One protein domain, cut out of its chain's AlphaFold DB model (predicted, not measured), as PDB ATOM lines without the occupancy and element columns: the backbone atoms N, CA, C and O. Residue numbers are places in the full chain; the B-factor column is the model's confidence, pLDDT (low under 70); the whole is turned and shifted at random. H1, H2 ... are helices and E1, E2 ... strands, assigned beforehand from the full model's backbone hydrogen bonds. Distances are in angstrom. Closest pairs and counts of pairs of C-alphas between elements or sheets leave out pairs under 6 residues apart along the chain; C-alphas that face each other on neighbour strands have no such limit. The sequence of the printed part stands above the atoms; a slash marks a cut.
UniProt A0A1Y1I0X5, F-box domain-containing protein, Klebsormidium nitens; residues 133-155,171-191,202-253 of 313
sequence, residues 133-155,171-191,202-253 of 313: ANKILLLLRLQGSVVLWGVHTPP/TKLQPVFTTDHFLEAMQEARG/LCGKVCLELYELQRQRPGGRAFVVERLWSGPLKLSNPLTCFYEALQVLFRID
ATOM      1  N   ALA A 133      67.700  99.573 144.697       78.00
ATOM      2  CA  ALA A 133      68.997  99.121 145.177       78.00
ATOM      3  C   ALA A 133      69.691 100.212 146.010       78.00
ATOM      4  O   ALA A 133      69.677 101.398 145.654       78.00
ATOM      5  N   ASN A 134      70.336  99.796 147.104       85.50
ATOM      6  CA  ASN A 134      71.178 100.676 147.908       85.50
ATOM      7  C   ASN A 134      72.278 101.275 147.030       85.50
ATOM      8  O   ASN A 134      72.906 100.578 146.234       85.50
ATOM      9  N   LYS A 135      72.517 102.580 147.167       89.50
ATOM     10  CA  LYS A 135      73.568 103.268 146.409       89.50
ATOM     11  C   LYS A 135      74.866 103.229 147.202       89.50
ATOM     12  O   LYS A 135      74.843 103.344 148.419       89.50
ATOM     13  N   ILE A 136      75.997 103.132 146.520       88.38
ATOM     14  CA  ILE A 136      77.325 103.183 147.128       88.38
ATOM     15  C   ILE A 136      77.961 104.521 146.764       88.38
ATOM     16  O   ILE A 136      78.131 104.832 145.589       88.38
ATOM     17  N   LEU A 137      78.310 105.326 147.761       88.19
ATOM     18  CA  LEU A 137      79.120 106.526 147.597       88.19
ATOM     19  C   LEU A 137      80.597 106.159 147.751       88.19
ATOM     20  O   LEU A 137      81.007 105.544 148.732       88.19
ATOM     21  N   LEU A 138      81.397 106.579 146.783       89.69
ATOM     22  CA  LEU A 138      82.836 106.398 146.764       89.69
ATOM     23  C   LEU A 138      83.495 107.752 146.945       89.69
ATOM     24  O   LEU A 138      83.189 108.672 146.190       89.69
ATOM     25  N   LEU A 139      84.399 107.864 147.913       89.75
ATOM     26  CA  LEU A 139      85.215 109.054 148.129       89.75
ATOM     27  C   LEU A 139      86.685 108.670 148.031       89.75
ATOM     28  O   LEU A 139      87.171 107.831 148.788       89.75
ATOM     29  N   LEU A 140      87.413 109.311 147.123       88.56
ATOM     30  CA  LEU A 140      88.866 109.251 147.105       88.56
ATOM     31  C   LEU A 140      89.394 110.456 147.873       88.56
ATOM     32  O   LEU A 140      89.096 111.597 147.516       88.56
ATOM     33  N   ARG A 141      90.183 110.208 148.915       88.88
ATOM     34  CA  ARG A 141      90.831 111.241 149.716       88.88
ATOM     35  C   ARG A 141      92.337 111.233 149.513       88.88
ATOM     36  O   ARG A 141      92.961 110.178 149.574       88.88
ATOM     37  N   LEU A 142      92.926 112.408 149.351       88.06
ATOM     38  CA  LEU A 142      94.368 112.629 149.379       88.06
ATOM     39  C   LEU A 142      94.686 113.437 150.639       88.06
ATOM     40  O   LEU A 142      94.200 114.550 150.794       88.06
ATOM     41  N   GLN A 143      95.459 112.855 151.559       85.94
ATOM     42  CA  GLN A 143      95.839 113.493 152.831       85.94
ATOM     43  C   GLN A 143      94.640 114.024 153.652       85.94
ATOM     44  O   GLN A 143      94.724 115.054 154.309       85.94
ATOM     45  N   GLY A 144      93.504 113.321 153.607       83.81
ATOM     46  CA  GLY A 144      92.274 113.704 154.313       83.81
ATOM     47  C   GLY A 144      91.309 114.574 153.500       83.81
ATOM     48  O   GLY A 144      90.117 114.590 153.812       83.81
ATOM     49  N   SER A 145      91.760 115.199 152.413       81.31
ATOM     50  CA  SER A 145      90.921 116.013 151.524       81.31
ATOM     51  C   SER A 145      90.261 115.159 150.446       81.31
ATOM     52  O   SER A 145      90.934 114.356 149.805       81.31
ATOM     53  N   VAL A 146      88.951 115.314 150.223       83.44
ATOM     54  CA  VAL A 146      88.237 114.605 149.144       83.44
ATOM     55  C   VAL A 146      88.657 115.196 147.802       83.44
ATOM     56  O   VAL A 146      88.492 116.388 147.581       83.44
ATOM     57  N   VAL A 147      89.186 114.359 146.914       82.31
ATOM     58  CA  VAL A 147      89.672 114.762 145.586       82.31
ATOM     59  C   VAL A 147      88.767 114.273 144.460       82.31
ATOM     60  O   VAL A 147      88.563 114.989 143.484       82.31
ATOM     61  N   LEU A 148      88.181 113.083 144.606       85.12
ATOM     62  CA  LEU A 148      87.205 112.522 143.675       85.12
ATOM     63  C   LEU A 148      86.046 111.931 144.470       85.12
ATOM     64  O   LEU A 148      86.249 111.384 145.557       85.12
ATOM     65  N   TRP A 149      84.850 111.973 143.901       89.56
ATOM     66  CA  TRP A 149      83.706 111.257 144.444       89.56
ATOM     67  C   TRP A 149      82.859 110.648 143.334       89.56
ATOM     68  O   TRP A 149      82.938 111.045 142.178       89.56
ATOM     69  N   GLY A 150      82.035 109.662 143.655       87.88
ATOM     70  CA  GLY A 150      81.043 109.158 142.715       87.88
ATOM     71  C   GLY A 150      80.023 108.275 143.398       87.88
ATOM     72  O   GLY A 150      80.270 107.752 144.480       87.88
ATOM     73  N   VAL A 151      78.863 108.125 142.769       87.38
ATOM     74  CA  VAL A 151      77.792 107.268 143.276       87.38
ATOM     75  C   VAL A 151      77.625 106.095 142.325       87.38
ATOM     76  O   VAL A 151      77.295 106.272 141.153       87.38
ATOM     77  N   HIS A 152      77.854 104.897 142.839       86.81
ATOM     78  CA  HIS A 152      77.584 103.647 142.157       86.81
ATOM     79  C   HIS A 152      76.203 103.136 142.569       86.81
ATOM     80  O   HIS A 152      75.882 103.074 143.753       86.81
ATOM     81  N   THR A 153      75.366 102.785 141.596       86.00
ATOM     82  CA  THR A 153      74.105 102.081 141.861       86.00
ATOM     83  C   THR A 153      74.285 100.665 141.327       86.00
ATOM     84  O   THR A 153      74.349 100.517 140.104       86.00
ATOM     85  N   PRO A 154      74.440  99.652 142.198       79.62
ATOM     86  CA  PRO A 154      74.550  98.278 141.744       79.62
ATOM     87  C   PRO A 154      73.272  97.913 140.978       79.62
ATOM     88  O   PRO A 154      72.182  98.368 141.349       79.62
ATOM     89  N   PRO A 155      73.375  97.146 139.883       76.56
ATOM     90  CA  PRO A 155      72.190  96.687 139.180       76.56
ATOM     91  C   PRO A 155      71.341  95.825 140.114       76.56
ATOM     92  O   PRO A 155      71.858  95.052 140.922       76.56
ATOM     93  N   THR A 171      80.937 103.121 136.697       63.66
ATOM     94  CA  THR A 171      80.727 104.243 137.631       63.66
ATOM     95  C   THR A 171      81.447 105.484 137.116       63.66
ATOM     96  O   THR A 171      82.647 105.436 136.846       63.66
ATOM     97  N   LYS A 172      80.734 106.609 136.983       71.06
ATOM     98  CA  LYS A 172      81.337 107.898 136.619       71.06
ATOM     99  C   LYS A 172      81.761 108.623 137.897       71.06
ATOM    100  O   LYS A 172      80.904 109.079 138.650       71.06
ATOM    101  N   LEU A 173      83.066 108.706 138.144       71.12
ATOM    102  CA  LEU A 173      83.605 109.569 139.196       71.12
ATOM    103  C   LEU A 173      83.592 111.024 138.714       71.12
ATOM    104  O   LEU A 173      83.905 111.308 137.557       71.12
ATOM    105  N   GLN A 174      83.215 111.930 139.605       71.62
ATOM    106  CA  GLN A 174      83.277 113.369 139.428       71.62
ATOM    107  C   GLN A 174      84.447 113.913 140.251       71.62
ATOM    108  O   GLN A 174      84.578 113.586 141.438       71.62
ATOM    109  N   PRO A 175      85.333 114.706 139.637       70.00
ATOM    110  CA  PRO A 175      86.404 115.326 140.382       70.00
ATOM    111  C   PRO A 175      85.854 116.486 141.220       70.00
ATOM    112  O   PRO A 175      84.913 117.164 140.818       70.00
ATOM    113  N   VAL A 176      86.407 116.674 142.421       66.81
ATOM    114  CA  VAL A 176      86.068 117.822 143.286       66.81
ATOM    115  C   VAL A 176      86.776 119.086 142.799       66.81
ATOM    116  O   VAL A 176      86.254 120.186 142.937       66.81
ATOM    117  N   PHE A 177      87.952 118.909 142.204       64.31
ATOM    118  CA  PHE A 177      88.777 119.969 141.641       64.31
ATOM    119  C   PHE A 177      88.899 119.797 140.123       64.31
ATOM    120  O   PHE A 177      88.572 118.734 139.596       64.31
ATOM    121  N   THR A 178      89.395 120.800 139.396       65.00
ATOM    122  CA  THR A 178      89.748 120.577 137.983       65.00
ATOM    123  C   THR A 178      90.872 119.538 137.879       65.00
ATOM    124  O   THR A 178      91.596 119.281 138.847       65.00
ATOM    125  N   THR A 179      91.031 118.920 136.705       59.69
ATOM    126  CA  THR A 179      92.106 117.943 136.458       59.69
ATOM    127  C   THR A 179      93.480 118.509 136.826       59.69
ATOM    128  O   THR A 179      94.289 117.795 137.417       59.69
ATOM    129  N   ASP A 180      93.714 119.794 136.556       62.44
ATOM    130  CA  ASP A 180      94.982 120.468 136.843       62.44
ATOM    131  C   ASP A 180      95.228 120.610 138.345       62.44
ATOM    132  O   ASP A 180      96.280 120.203 138.823       62.44
ATOM    133  N   HIS A 181      94.228 121.045 139.117       60.16
ATOM    134  CA  HIS A 181      94.317 121.114 140.581       60.16
ATOM    135  C   HIS A 181      94.528 119.731 141.217       60.16
ATOM    136  O   HIS A 181      95.241 119.592 142.209       60.16
ATOM    137  N   PHE A 182      93.924 118.678 140.655       63.28
ATOM    138  CA  PHE A 182      94.178 117.311 141.107       63.28
ATOM    139  C   PHE A 182      95.626 116.889 140.834       63.28
ATOM    140  O   PHE A 182      96.270 116.288 141.698       63.28
ATOM    141  N   LEU A 183      96.147 117.198 139.645       66.25
ATOM    142  CA  LEU A 183      97.533 116.908 139.288       66.25
ATOM    143  C   LEU A 183      98.506 117.717 140.144       66.25
ATOM    144  O   LEU A 183      99.495 117.146 140.598       66.25
ATOM    145  N   GLU A 184      98.209 118.982 140.423       69.38
ATOM    146  CA  GLU A 184      98.989 119.857 141.294       69.38
ATOM    147  C   GLU A 184      99.003 119.336 142.733       69.38
ATOM    148  O   GLU A 184     100.078 119.083 143.266       69.38
ATOM    149  N   ALA A 185      97.848 119.012 143.324       66.50
ATOM    150  CA  ALA A 185      97.775 118.412 144.661       66.50
ATOM    151  C   ALA A 185      98.524 117.067 144.735       66.50
ATOM    152  O   ALA A 185      99.177 116.740 145.730       66.50
ATOM    153  N   MET A 186      98.473 116.273 143.661       66.50
ATOM    154  CA  MET A 186      99.239 115.031 143.544       66.50
ATOM    155  C   MET A 186     100.743 115.281 143.389       66.50
ATOM    156  O   MET A 186     101.536 114.473 143.877       66.50
ATOM    157  N   GLN A 187     101.152 116.359 142.719       71.25
ATOM    158  CA  GLN A 187     102.549 116.770 142.575       71.25
ATOM    159  C   GLN A 187     103.093 117.367 143.874       71.25
ATOM    160  O   GLN A 187     104.170 116.962 144.299       71.25
ATOM    161  N   GLU A 188     102.343 118.217 144.567       72.12
ATOM    162  CA  GLU A 188     102.682 118.756 145.886       72.12
ATOM    163  C   GLU A 188     102.814 117.628 146.916       72.12
ATOM    164  O   GLU A 188     103.821 117.514 147.619       72.12
ATOM    165  N   ALA A 189     101.874 116.674 146.911       65.38
ATOM    166  CA  ALA A 189     101.961 115.476 147.741       65.38
ATOM    167  C   ALA A 189     103.219 114.632 147.459       65.38
ATOM    168  O   ALA A 189     103.669 113.903 148.356       65.38
ATOM    169  N   ARG A 190     103.798 114.722 146.251       65.94
ATOM    170  CA  ARG A 190     105.123 114.165 145.933       65.94
ATOM    171  C   ARG A 190     106.267 115.102 146.318       65.94
ATOM    172  O   ARG A 190     107.289 114.605 146.765       65.94
ATOM    173  N   GLY A 191     106.121 116.414 146.166       62.38
ATOM    174  CA  GLY A 191     107.135 117.415 146.514       62.38
ATOM    175  C   GLY A 191     107.473 117.423 148.005       62.38
ATOM    176  O   GLY A 191     108.631 117.586 148.371       62.38
ATOM    177  N   LEU A 202     103.155 107.056 146.137       60.44
ATOM    178  CA  LEU A 202     102.118 107.714 146.961       60.44
ATOM    179  C   LEU A 202     101.439 106.786 147.996       60.44
ATOM    180  O   LEU A 202     100.341 107.063 148.483       60.44
ATOM    181  N   CYS A 203     102.081 105.668 148.326       60.69
ATOM    182  CA  CYS A 203     101.576 104.641 149.220       60.69
ATOM    183  C   CYS A 203     101.244 105.246 150.594       60.69
ATOM    184  O   CYS A 203     102.115 105.797 151.265       60.69
ATOM    185  N   GLY A 204      99.975 105.162 150.995       65.12
ATOM    186  CA  GLY A 204      99.495 105.642 152.295       65.12
ATOM    187  C   GLY A 204      99.018 107.097 152.339       65.12
ATOM    188  O   GLY A 204      98.453 107.491 153.352       65.12
ATOM    189  N   LYS A 205      99.180 107.887 151.265       77.38
ATOM    190  CA  LYS A 205      98.625 109.257 151.197       77.38
ATOM    191  C   LYS A 205      97.236 109.316 150.568       77.38
ATOM    192  O   LYS A 205      96.501 110.270 150.817       77.38
ATOM    193  N   VAL A 206      96.886 108.311 149.768       85.12
ATOM    194  CA  VAL A 206      95.561 108.171 149.165       85.12
ATOM    195  C   VAL A 206      94.755 107.161 149.970       85.12
ATOM    196  O   VAL A 206      95.186 106.021 150.139       85.12
ATOM    197  N   CYS A 207      93.593 107.575 150.457       89.56
ATOM    198  CA  CYS A 207      92.609 106.728 151.117       89.56
ATOM    199  C   CYS A 207      91.378 106.629 150.217       89.56
ATOM    200  O   CYS A 207      90.916 107.644 149.698       89.56
ATOM    201  N   LEU A 208      90.846 105.428 150.019       90.25
ATOM    202  CA  LEU A 208      89.514 105.261 149.446       90.25
ATOM    203  C   LEU A 208      88.550 104.959 150.586       90.25
ATOM    204  O   LEU A 208      88.827 104.129 151.449       90.25
ATOM    205  N   GLU A 209      87.421 105.646 150.573       91.38
ATOM    206  CA  GLU A 209      86.320 105.422 151.489       91.38
ATOM    207  C   GLU A 209      85.091 105.001 150.683       91.38
ATOM    208  O   GLU A 209      84.761 105.594 149.653       91.38
ATOM    209  N   LEU A 210      84.424 103.957 151.160       89.88
ATOM    210  CA  LEU A 210      83.193 103.428 150.596       89.88
ATOM    211  C   LEU A 210      82.090 103.598 151.626       89.88
ATOM    212  O   LEU A 210      82.242 103.191 152.780       89.88
ATOM    213  N   TYR A 211      80.976 104.164 151.193       91.00
ATOM    214  CA  TYR A 211      79.801 104.370 152.018       91.00
ATOM    215  C   TYR A 211      78.580 103.766 151.343       91.00
ATOM    216  O   TYR A 211      78.389 103.925 150.142       91.00
ATOM    217  N   GLU A 212      77.730 103.108 152.114       90.88
ATOM    218  CA  GLU A 212      76.395 102.725 151.690       90.88
ATOM    219  C   GLU A 212      75.422 103.861 152.000       90.88
ATOM    220  O   GLU A 212      75.418 104.424 153.096       90.88
ATOM    221  N   LEU A 213      74.600 104.208 151.019       90.00
ATOM    222  CA  LEU A 213      73.516 105.165 151.134       90.00
ATOM    223  C   LEU A 213      72.207 104.384 151.208       90.00
ATOM    224  O   LEU A 213      71.646 103.983 150.183       90.00
ATOM    225  N   GLN A 214      71.704 104.204 152.422       89.00
ATOM    226  CA  GLN A 214      70.415 103.571 152.668       89.00
ATOM    227  C   GLN A 214      69.342 104.651 152.761       89.00
ATOM    228  O   GLN A 214      69.477 105.614 153.516       89.00
ATOM    229  N   ARG A 215      68.249 104.532 152.003       86.62
ATOM    230  CA  ARG A 215      67.132 105.473 152.168       86.62
ATOM    231  C   ARG A 215      66.505 105.293 153.542       86.62
ATOM    232  O   ARG A 215      66.125 104.191 153.914       86.62
ATOM    233  N   GLN A 216      66.322 106.396 154.265       84.81
ATOM    234  CA  GLN A 216      65.720 106.353 155.598       84.81
ATOM    235  C   GLN A 216      64.235 105.954 155.553       84.81
ATOM    236  O   GLN A 216      63.730 105.325 156.480       84.81
ATOM    237  N   ARG A 217      63.522 106.345 154.489       85.12
ATOM    238  CA  ARG A 217      62.120 105.985 154.233       85.12
ATOM    239  C   ARG A 217      61.905 105.761 152.731       85.12
ATOM    240  O   ARG A 217      62.494 106.507 151.939       85.12
ATOM    241  N   PRO A 218      61.052 104.806 152.315       82.88
ATOM    242  CA  PRO A 218      60.613 104.695 150.925       82.88
ATOM    243  C   PRO A 218      60.064 106.040 150.426       82.88
ATOM    244  O   PRO A 218      59.301 106.704 151.123       82.88
ATOM    245  N   GLY A 219      60.525 106.500 149.259       82.31
ATOM    246  CA  GLY A 219      60.177 107.819 148.700       82.31
ATOM    247  C   GLY A 219      60.818 109.046 149.381       82.31
ATOM    248  O   GLY A 219      60.674 110.163 148.878       82.31
ATOM    249  N   GLY A 220      61.550 108.870 150.486       78.88
ATOM    250  CA  GLY A 220      62.257 109.942 151.193       78.88
ATOM    251  C   GLY A 220      63.529 110.419 150.477       78.88
ATOM    252  O   GLY A 220      64.135 109.689 149.696       78.88
ATOM    253  N   ARG A 221      63.950 111.665 150.756       79.00
ATOM    254  CA  ARG A 221      65.199 112.264 150.222       79.00
ATOM    255  C   ARG A 221      66.404 112.126 151.154       79.00
ATOM    256  O   ARG A 221      67.520 112.447 150.751       79.00
ATOM    257  N   ALA A 222      66.156 111.688 152.383       79.19
ATOM    258  CA  ALA A 222      67.174 111.484 153.394       79.19
ATOM    259  C   ALA A 222      67.798 110.095 153.228       79.19
ATOM    260  O   ALA A 222      67.090 109.081 153.203       79.19
ATOM    261  N   PHE A 223      69.123 110.067 153.140       86.00
ATOM    262  CA  PHE A 223      69.907 108.840 153.170       86.00
ATOM    263  C   PHE A 223      70.637 108.742 154.505       86.00
ATOM    264  O   PHE A 223      71.256 109.708 154.949       86.00
ATOM    265  N   VAL A 224      70.559 107.570 155.125       87.44
ATOM    266  CA  VAL A 224      71.485 107.143 156.167       87.44
ATOM    267  C   VAL A 224      72.759 106.705 155.463       87.44
ATOM    268  O   VAL A 224      72.721 105.869 154.561       87.44
ATOM    269  N   VAL A 225      73.872 107.315 155.851       89.19
ATOM    270  CA  VAL A 225      75.187 107.007 155.300       89.19
ATOM    271  C   VAL A 225      75.919 106.099 156.281       89.19
ATOM    272  O   VAL A 225      76.152 106.492 157.424       89.19
ATOM    273  N   GLU A 226      76.284 104.899 155.838       89.38
ATOM    274  CA  GLU A 226      77.069 103.942 156.618       89.38
ATOM    275  C   GLU A 226      78.416 103.695 155.942       89.38
ATOM    276  O   GLU A 226      78.484 103.391 154.756       89.38
ATOM    277  N   ARG A 227      79.519 103.851 156.679       91.50
ATOM    278  CA  ARG A 227      80.861 103.627 156.133       91.50
ATOM    279  C   ARG A 227      81.136 102.127 156.042       91.50
ATOM    280  O   ARG A 227      81.372 101.489 157.062       91.50
ATOM    281  N   LEU A 228      81.167 101.595 154.824       87.94
ATOM    282  CA  LEU A 228      81.469 100.189 154.553       87.94
ATOM    283  C   LEU A 228      82.963  99.892 154.685       87.94
ATOM    284  O   LEU A 228      83.358  98.853 155.209       87.94
ATOM    285  N   TRP A 229      83.807 100.792 154.178       90.88
ATOM    286  CA  TRP A 229      85.249 100.577 154.154       90.88
ATOM    287  C   TRP A 229      86.017 101.892 154.099       90.88
ATOM    288  O   TRP A 229      85.555 102.881 153.535       90.88
ATOM    289  N   SER A 230      87.214 101.886 154.675       90.12
ATOM    290  CA  SER A 230      88.184 102.967 154.569       90.12
ATOM    291  C   SER A 230      89.574 102.361 154.638       90.12
ATOM    292  O   SER A 230      89.877 101.613 155.570       90.12
ATOM    293  N   GLY A 231      90.439 102.690 153.686       90.12
ATOM    294  CA  GLY A 231      91.804 102.193 153.726       90.12
ATOM    295  C   GLY A 231      92.735 102.821 152.697       90.12
ATOM    296  O   GLY A 231      92.292 103.405 151.703       90.12
ATOM    297  N   PRO A 232      94.053 102.698 152.930       87.94
ATOM    298  CA  PRO A 232      95.047 103.236 152.024       87.94
ATOM    299  C   PRO A 232      95.020 102.478 150.694       87.94
ATOM    300  O   PRO A 232      95.070 101.246 150.656       87.94
ATOM    301  N   LEU A 233      95.015 103.222 149.593       81.50
ATOM    302  CA  LEU A 233      95.247 102.683 148.261       81.50
ATOM    303  C   LEU A 233      96.753 102.604 148.014       81.50
ATOM    304  O   LEU A 233      97.474 103.605 148.061       81.50
ATOM    305  N   LYS A 234      97.241 101.391 147.740       75.19
ATOM    306  CA  LYS A 234      98.595 101.193 147.224       75.19
ATOM    307  C   LYS A 234      98.565 101.445 145.727       75.19
ATOM    308  O   LYS A 234      98.025 100.650 144.970       75.19
ATOM    309  N   LEU A 235      99.130 102.576 145.338       66.81
ATOM    310  CA  LEU A 235      99.163 103.041 143.965       66.81
ATOM    311  C   LEU A 235     100.570 102.837 143.399       66.81
ATOM    312  O   LEU A 235     101.520 103.469 143.866       66.81
ATOM    313  N   SER A 236     100.703 101.934 142.427       57.69
ATOM    314  CA  SER A 236     101.976 101.601 141.775       57.69
ATOM    315  C   SER A 236     102.422 102.661 140.769       57.69
ATOM    316  O   SER A 236     103.624 102.890 140.643       57.69
ATOM    317  N   ASN A 237     101.492 103.338 140.079       61.19
ATOM    318  CA  ASN A 237     101.831 104.362 139.089       61.19
ATOM    319  C   ASN A 237     100.755 105.468 138.965       61.19
ATOM    320  O   ASN A 237      99.657 105.180 138.510       61.19
ATOM    321  N   PRO A 238     101.068 106.742 139.275       54.12
ATOM    322  CA  PRO A 238     100.129 107.872 139.369       54.12
ATOM    323  C   PRO A 238      99.333 108.248 138.112       54.12
ATOM    324  O   PRO A 238      98.242 108.791 138.260       54.12
ATOM    325  N   LEU A 239      99.839 108.000 136.901       45.81
ATOM    326  CA  LEU A 239      99.068 108.255 135.671       45.81
ATOM    327  C   LEU A 239      98.137 107.083 135.358       45.81
ATOM    328  O   LEU A 239      96.984 107.281 134.977       45.81
ATOM    329  N   THR A 240      98.597 105.863 135.629       53.66
ATOM    330  CA  THR A 240      97.725 104.694 135.653       53.66
ATOM    331  C   THR A 240      96.719 104.791 136.794       53.66
ATOM    332  O   THR A 240      95.634 104.273 136.630       53.66
ATOM    333  N   CYS A 241      96.980 105.523 137.886       52.44
ATOM    334  CA  CYS A 241      96.109 105.613 139.065       52.44
ATOM    335  C   CYS A 241      94.706 106.130 138.809       52.44
ATOM    336  O   CYS A 241      93.800 105.702 139.512       52.44
ATOM    337  N   PHE A 242      94.501 107.043 137.859       51.41
ATOM    338  CA  PHE A 242      93.138 107.457 137.535       51.41
ATOM    339  C   PHE A 242      92.358 106.260 136.975       51.41
ATOM    340  O   PHE A 242      91.259 105.958 137.428       51.41
ATOM    341  N   TYR A 243      92.988 105.503 136.077       51.28
ATOM    342  CA  TYR A 243      92.414 104.319 135.450       51.28
ATOM    343  C   TYR A 243      92.456 103.064 136.335       51.28
ATOM    344  O   TYR A 243      91.546 102.253 136.250       51.28
ATOM    345  N   GLU A 244      93.444 102.906 137.213       51.97
ATOM    346  CA  GLU A 244      93.623 101.787 138.142       51.97
ATOM    347  C   GLU A 244      92.746 101.950 139.379       51.97
ATOM    348  O   GLU A 244      92.144 100.976 139.804       51.97
ATOM    349  N   ALA A 245      92.594 103.158 139.937       50.94
ATOM    350  CA  ALA A 245      91.602 103.401 140.987       50.94
ATOM    351  C   ALA A 245      90.188 103.161 140.448       50.94
ATOM    352  O   ALA A 245      89.360 102.577 141.140       50.94
ATOM    353  N   LEU A 246      89.945 103.530 139.186       50.53
ATOM    354  CA  LEU A 246      88.755 103.114 138.462       50.53
ATOM    355  C   LEU A 246      88.708 101.577 138.329       50.53
ATOM    356  O   LEU A 246      87.737 100.982 138.776       50.53
ATOM    357  N   GLN A 247      89.742 100.892 137.824       47.53
ATOM    358  CA  GLN A 247      89.781  99.422 137.638       47.53
ATOM    359  C   GLN A 247      89.677  98.593 138.926       47.53
ATOM    360  O   GLN A 247      89.064  97.529 138.905       47.53
ATOM    361  N   VAL A 248      90.202  99.071 140.056       46.72
ATOM    362  CA  VAL A 248      90.021  98.454 141.380       46.72
ATOM    363  C   VAL A 248      88.536  98.426 141.762       46.72
ATOM    364  O   VAL A 248      88.100  97.479 142.412       46.72
ATOM    365  N   LEU A 249      87.736  99.385 141.280       45.19
ATOM    366  CA  LEU A 249      86.274  99.374 141.411       45.19
ATOM    367  C   LEU A 249      85.590  98.429 140.415       45.19
ATOM    368  O   LEU A 249      84.532  97.888 140.716       45.19
ATOM    369  N   PHE A 250      86.194  98.188 139.250       36.66
ATOM    370  CA  PHE A 250      85.660  97.273 138.233       36.66
ATOM    371  C   PHE A 250      85.929  95.789 138.538       36.66
ATOM    372  O   PHE A 250      85.316  94.929 137.915       36.66
ATOM    373  N   ARG A 251      86.808  95.458 139.497       36.75
ATOM    374  CA  ARG A 251      87.083  94.067 139.919       36.75
ATOM    375  C   ARG A 251      86.231  93.595 141.106       36.75
ATOM    376  O   ARG A 251      86.551  92.582 141.730       36.75
ATOM    377  N   ILE A 252      85.142  94.301 141.414       43.69
ATOM    378  CA  ILE A 252      84.145  93.925 142.432       43.69
ATOM    379  C   ILE A 252      83.173  92.890 141.828       43.69
ATOM    380  O   ILE A 252      81.966  93.066 141.842       43.69
ATOM    381  N   ASP A 253      83.715  91.812 141.260       33.69
ATOM    382  CA  ASP A 253      82.940  90.700 140.684       33.69
ATOM    383  C   ASP A 253      83.501  89.344 141.147       33.69
ATOM    384  O   ASP A 253      83.631  88.383 140.395       33.69
TER     385      ASP A 253
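This is residues 133 to 155, 171 to 191 and 202 to 253 of the 313 residues of the protein "F-box domain-containing protein" of Klebsormidium nitens (UniProt A0A1Y1I0X5). A long, strongly twisted sheet of two hairpins, E1 with E2 and E3 with E4, has helix H1 at one end, by the end of E1 and the beginning of E2, while helix H2 only grazes the sheet. The longest axis runs from the end of H1 to the turn between E3 and E4. The printed part has 96 residues, in the order E1 E2 H1 E3 E4 H2; the sheet, E2 E1 E3 E4, is antiparallel throughout, and the class is mixed, helices and strands. It is compact, with a radius of gyration of the C-alphas of 14.4 A, yet elongated, spanning 48 by 27 by 20 A.

E1, residues 135 to 142, and E2, residues 145 to 152, form a hairpin, with N 138 and O 150 2.8 A apart. E2, an edge strand, bends by 55 degrees at residue 148, and its residues 148 to 149 pair antiparallel with residues 174 to 175. H1, residues 179 to 191, is on the sheet; its closest C-alphas to E2 are Phe 182 and Val 147, 6.8 A apart. E3, residues 206 to 215, is antiparallel to E1, with N 137 and O 211 2.8 A apart. E4, residues 222 to 232, forms a hairpin with E3, with N 210 and O 229 2.8 A apart. H2, residues 240 to 250, only grazes the sheet with residues 242 to 249 and is apart from H1. Every O i to N i+4 pair of H1 is within hydrogen-bond range, and 6 of 7 in H2.

E1 begins at C-alpha 135, (73.568, 103.268, 146.409), and is 23.0 A long; E2 is 20.5 A. H1 measures 18.1 A, E3 28.7 A and E4 29.1 A. H2, 14.4 A, ends at C-alpha 250, (85.660, 97.273, 138.233).

The C-alphas of Gly 191 and Pro 218, the two farthest apart, are 48.4 A apart. Residues 156 to 170 and 192 to 201 are not printed, with C-alpha gaps of 11.5 A and 10.9 A. Of the links printed whole, none is long. The mean pLDDT of the printed part is 73.7; it is under 70 in 37 residues, among them 176 to 186 and 235 to 253.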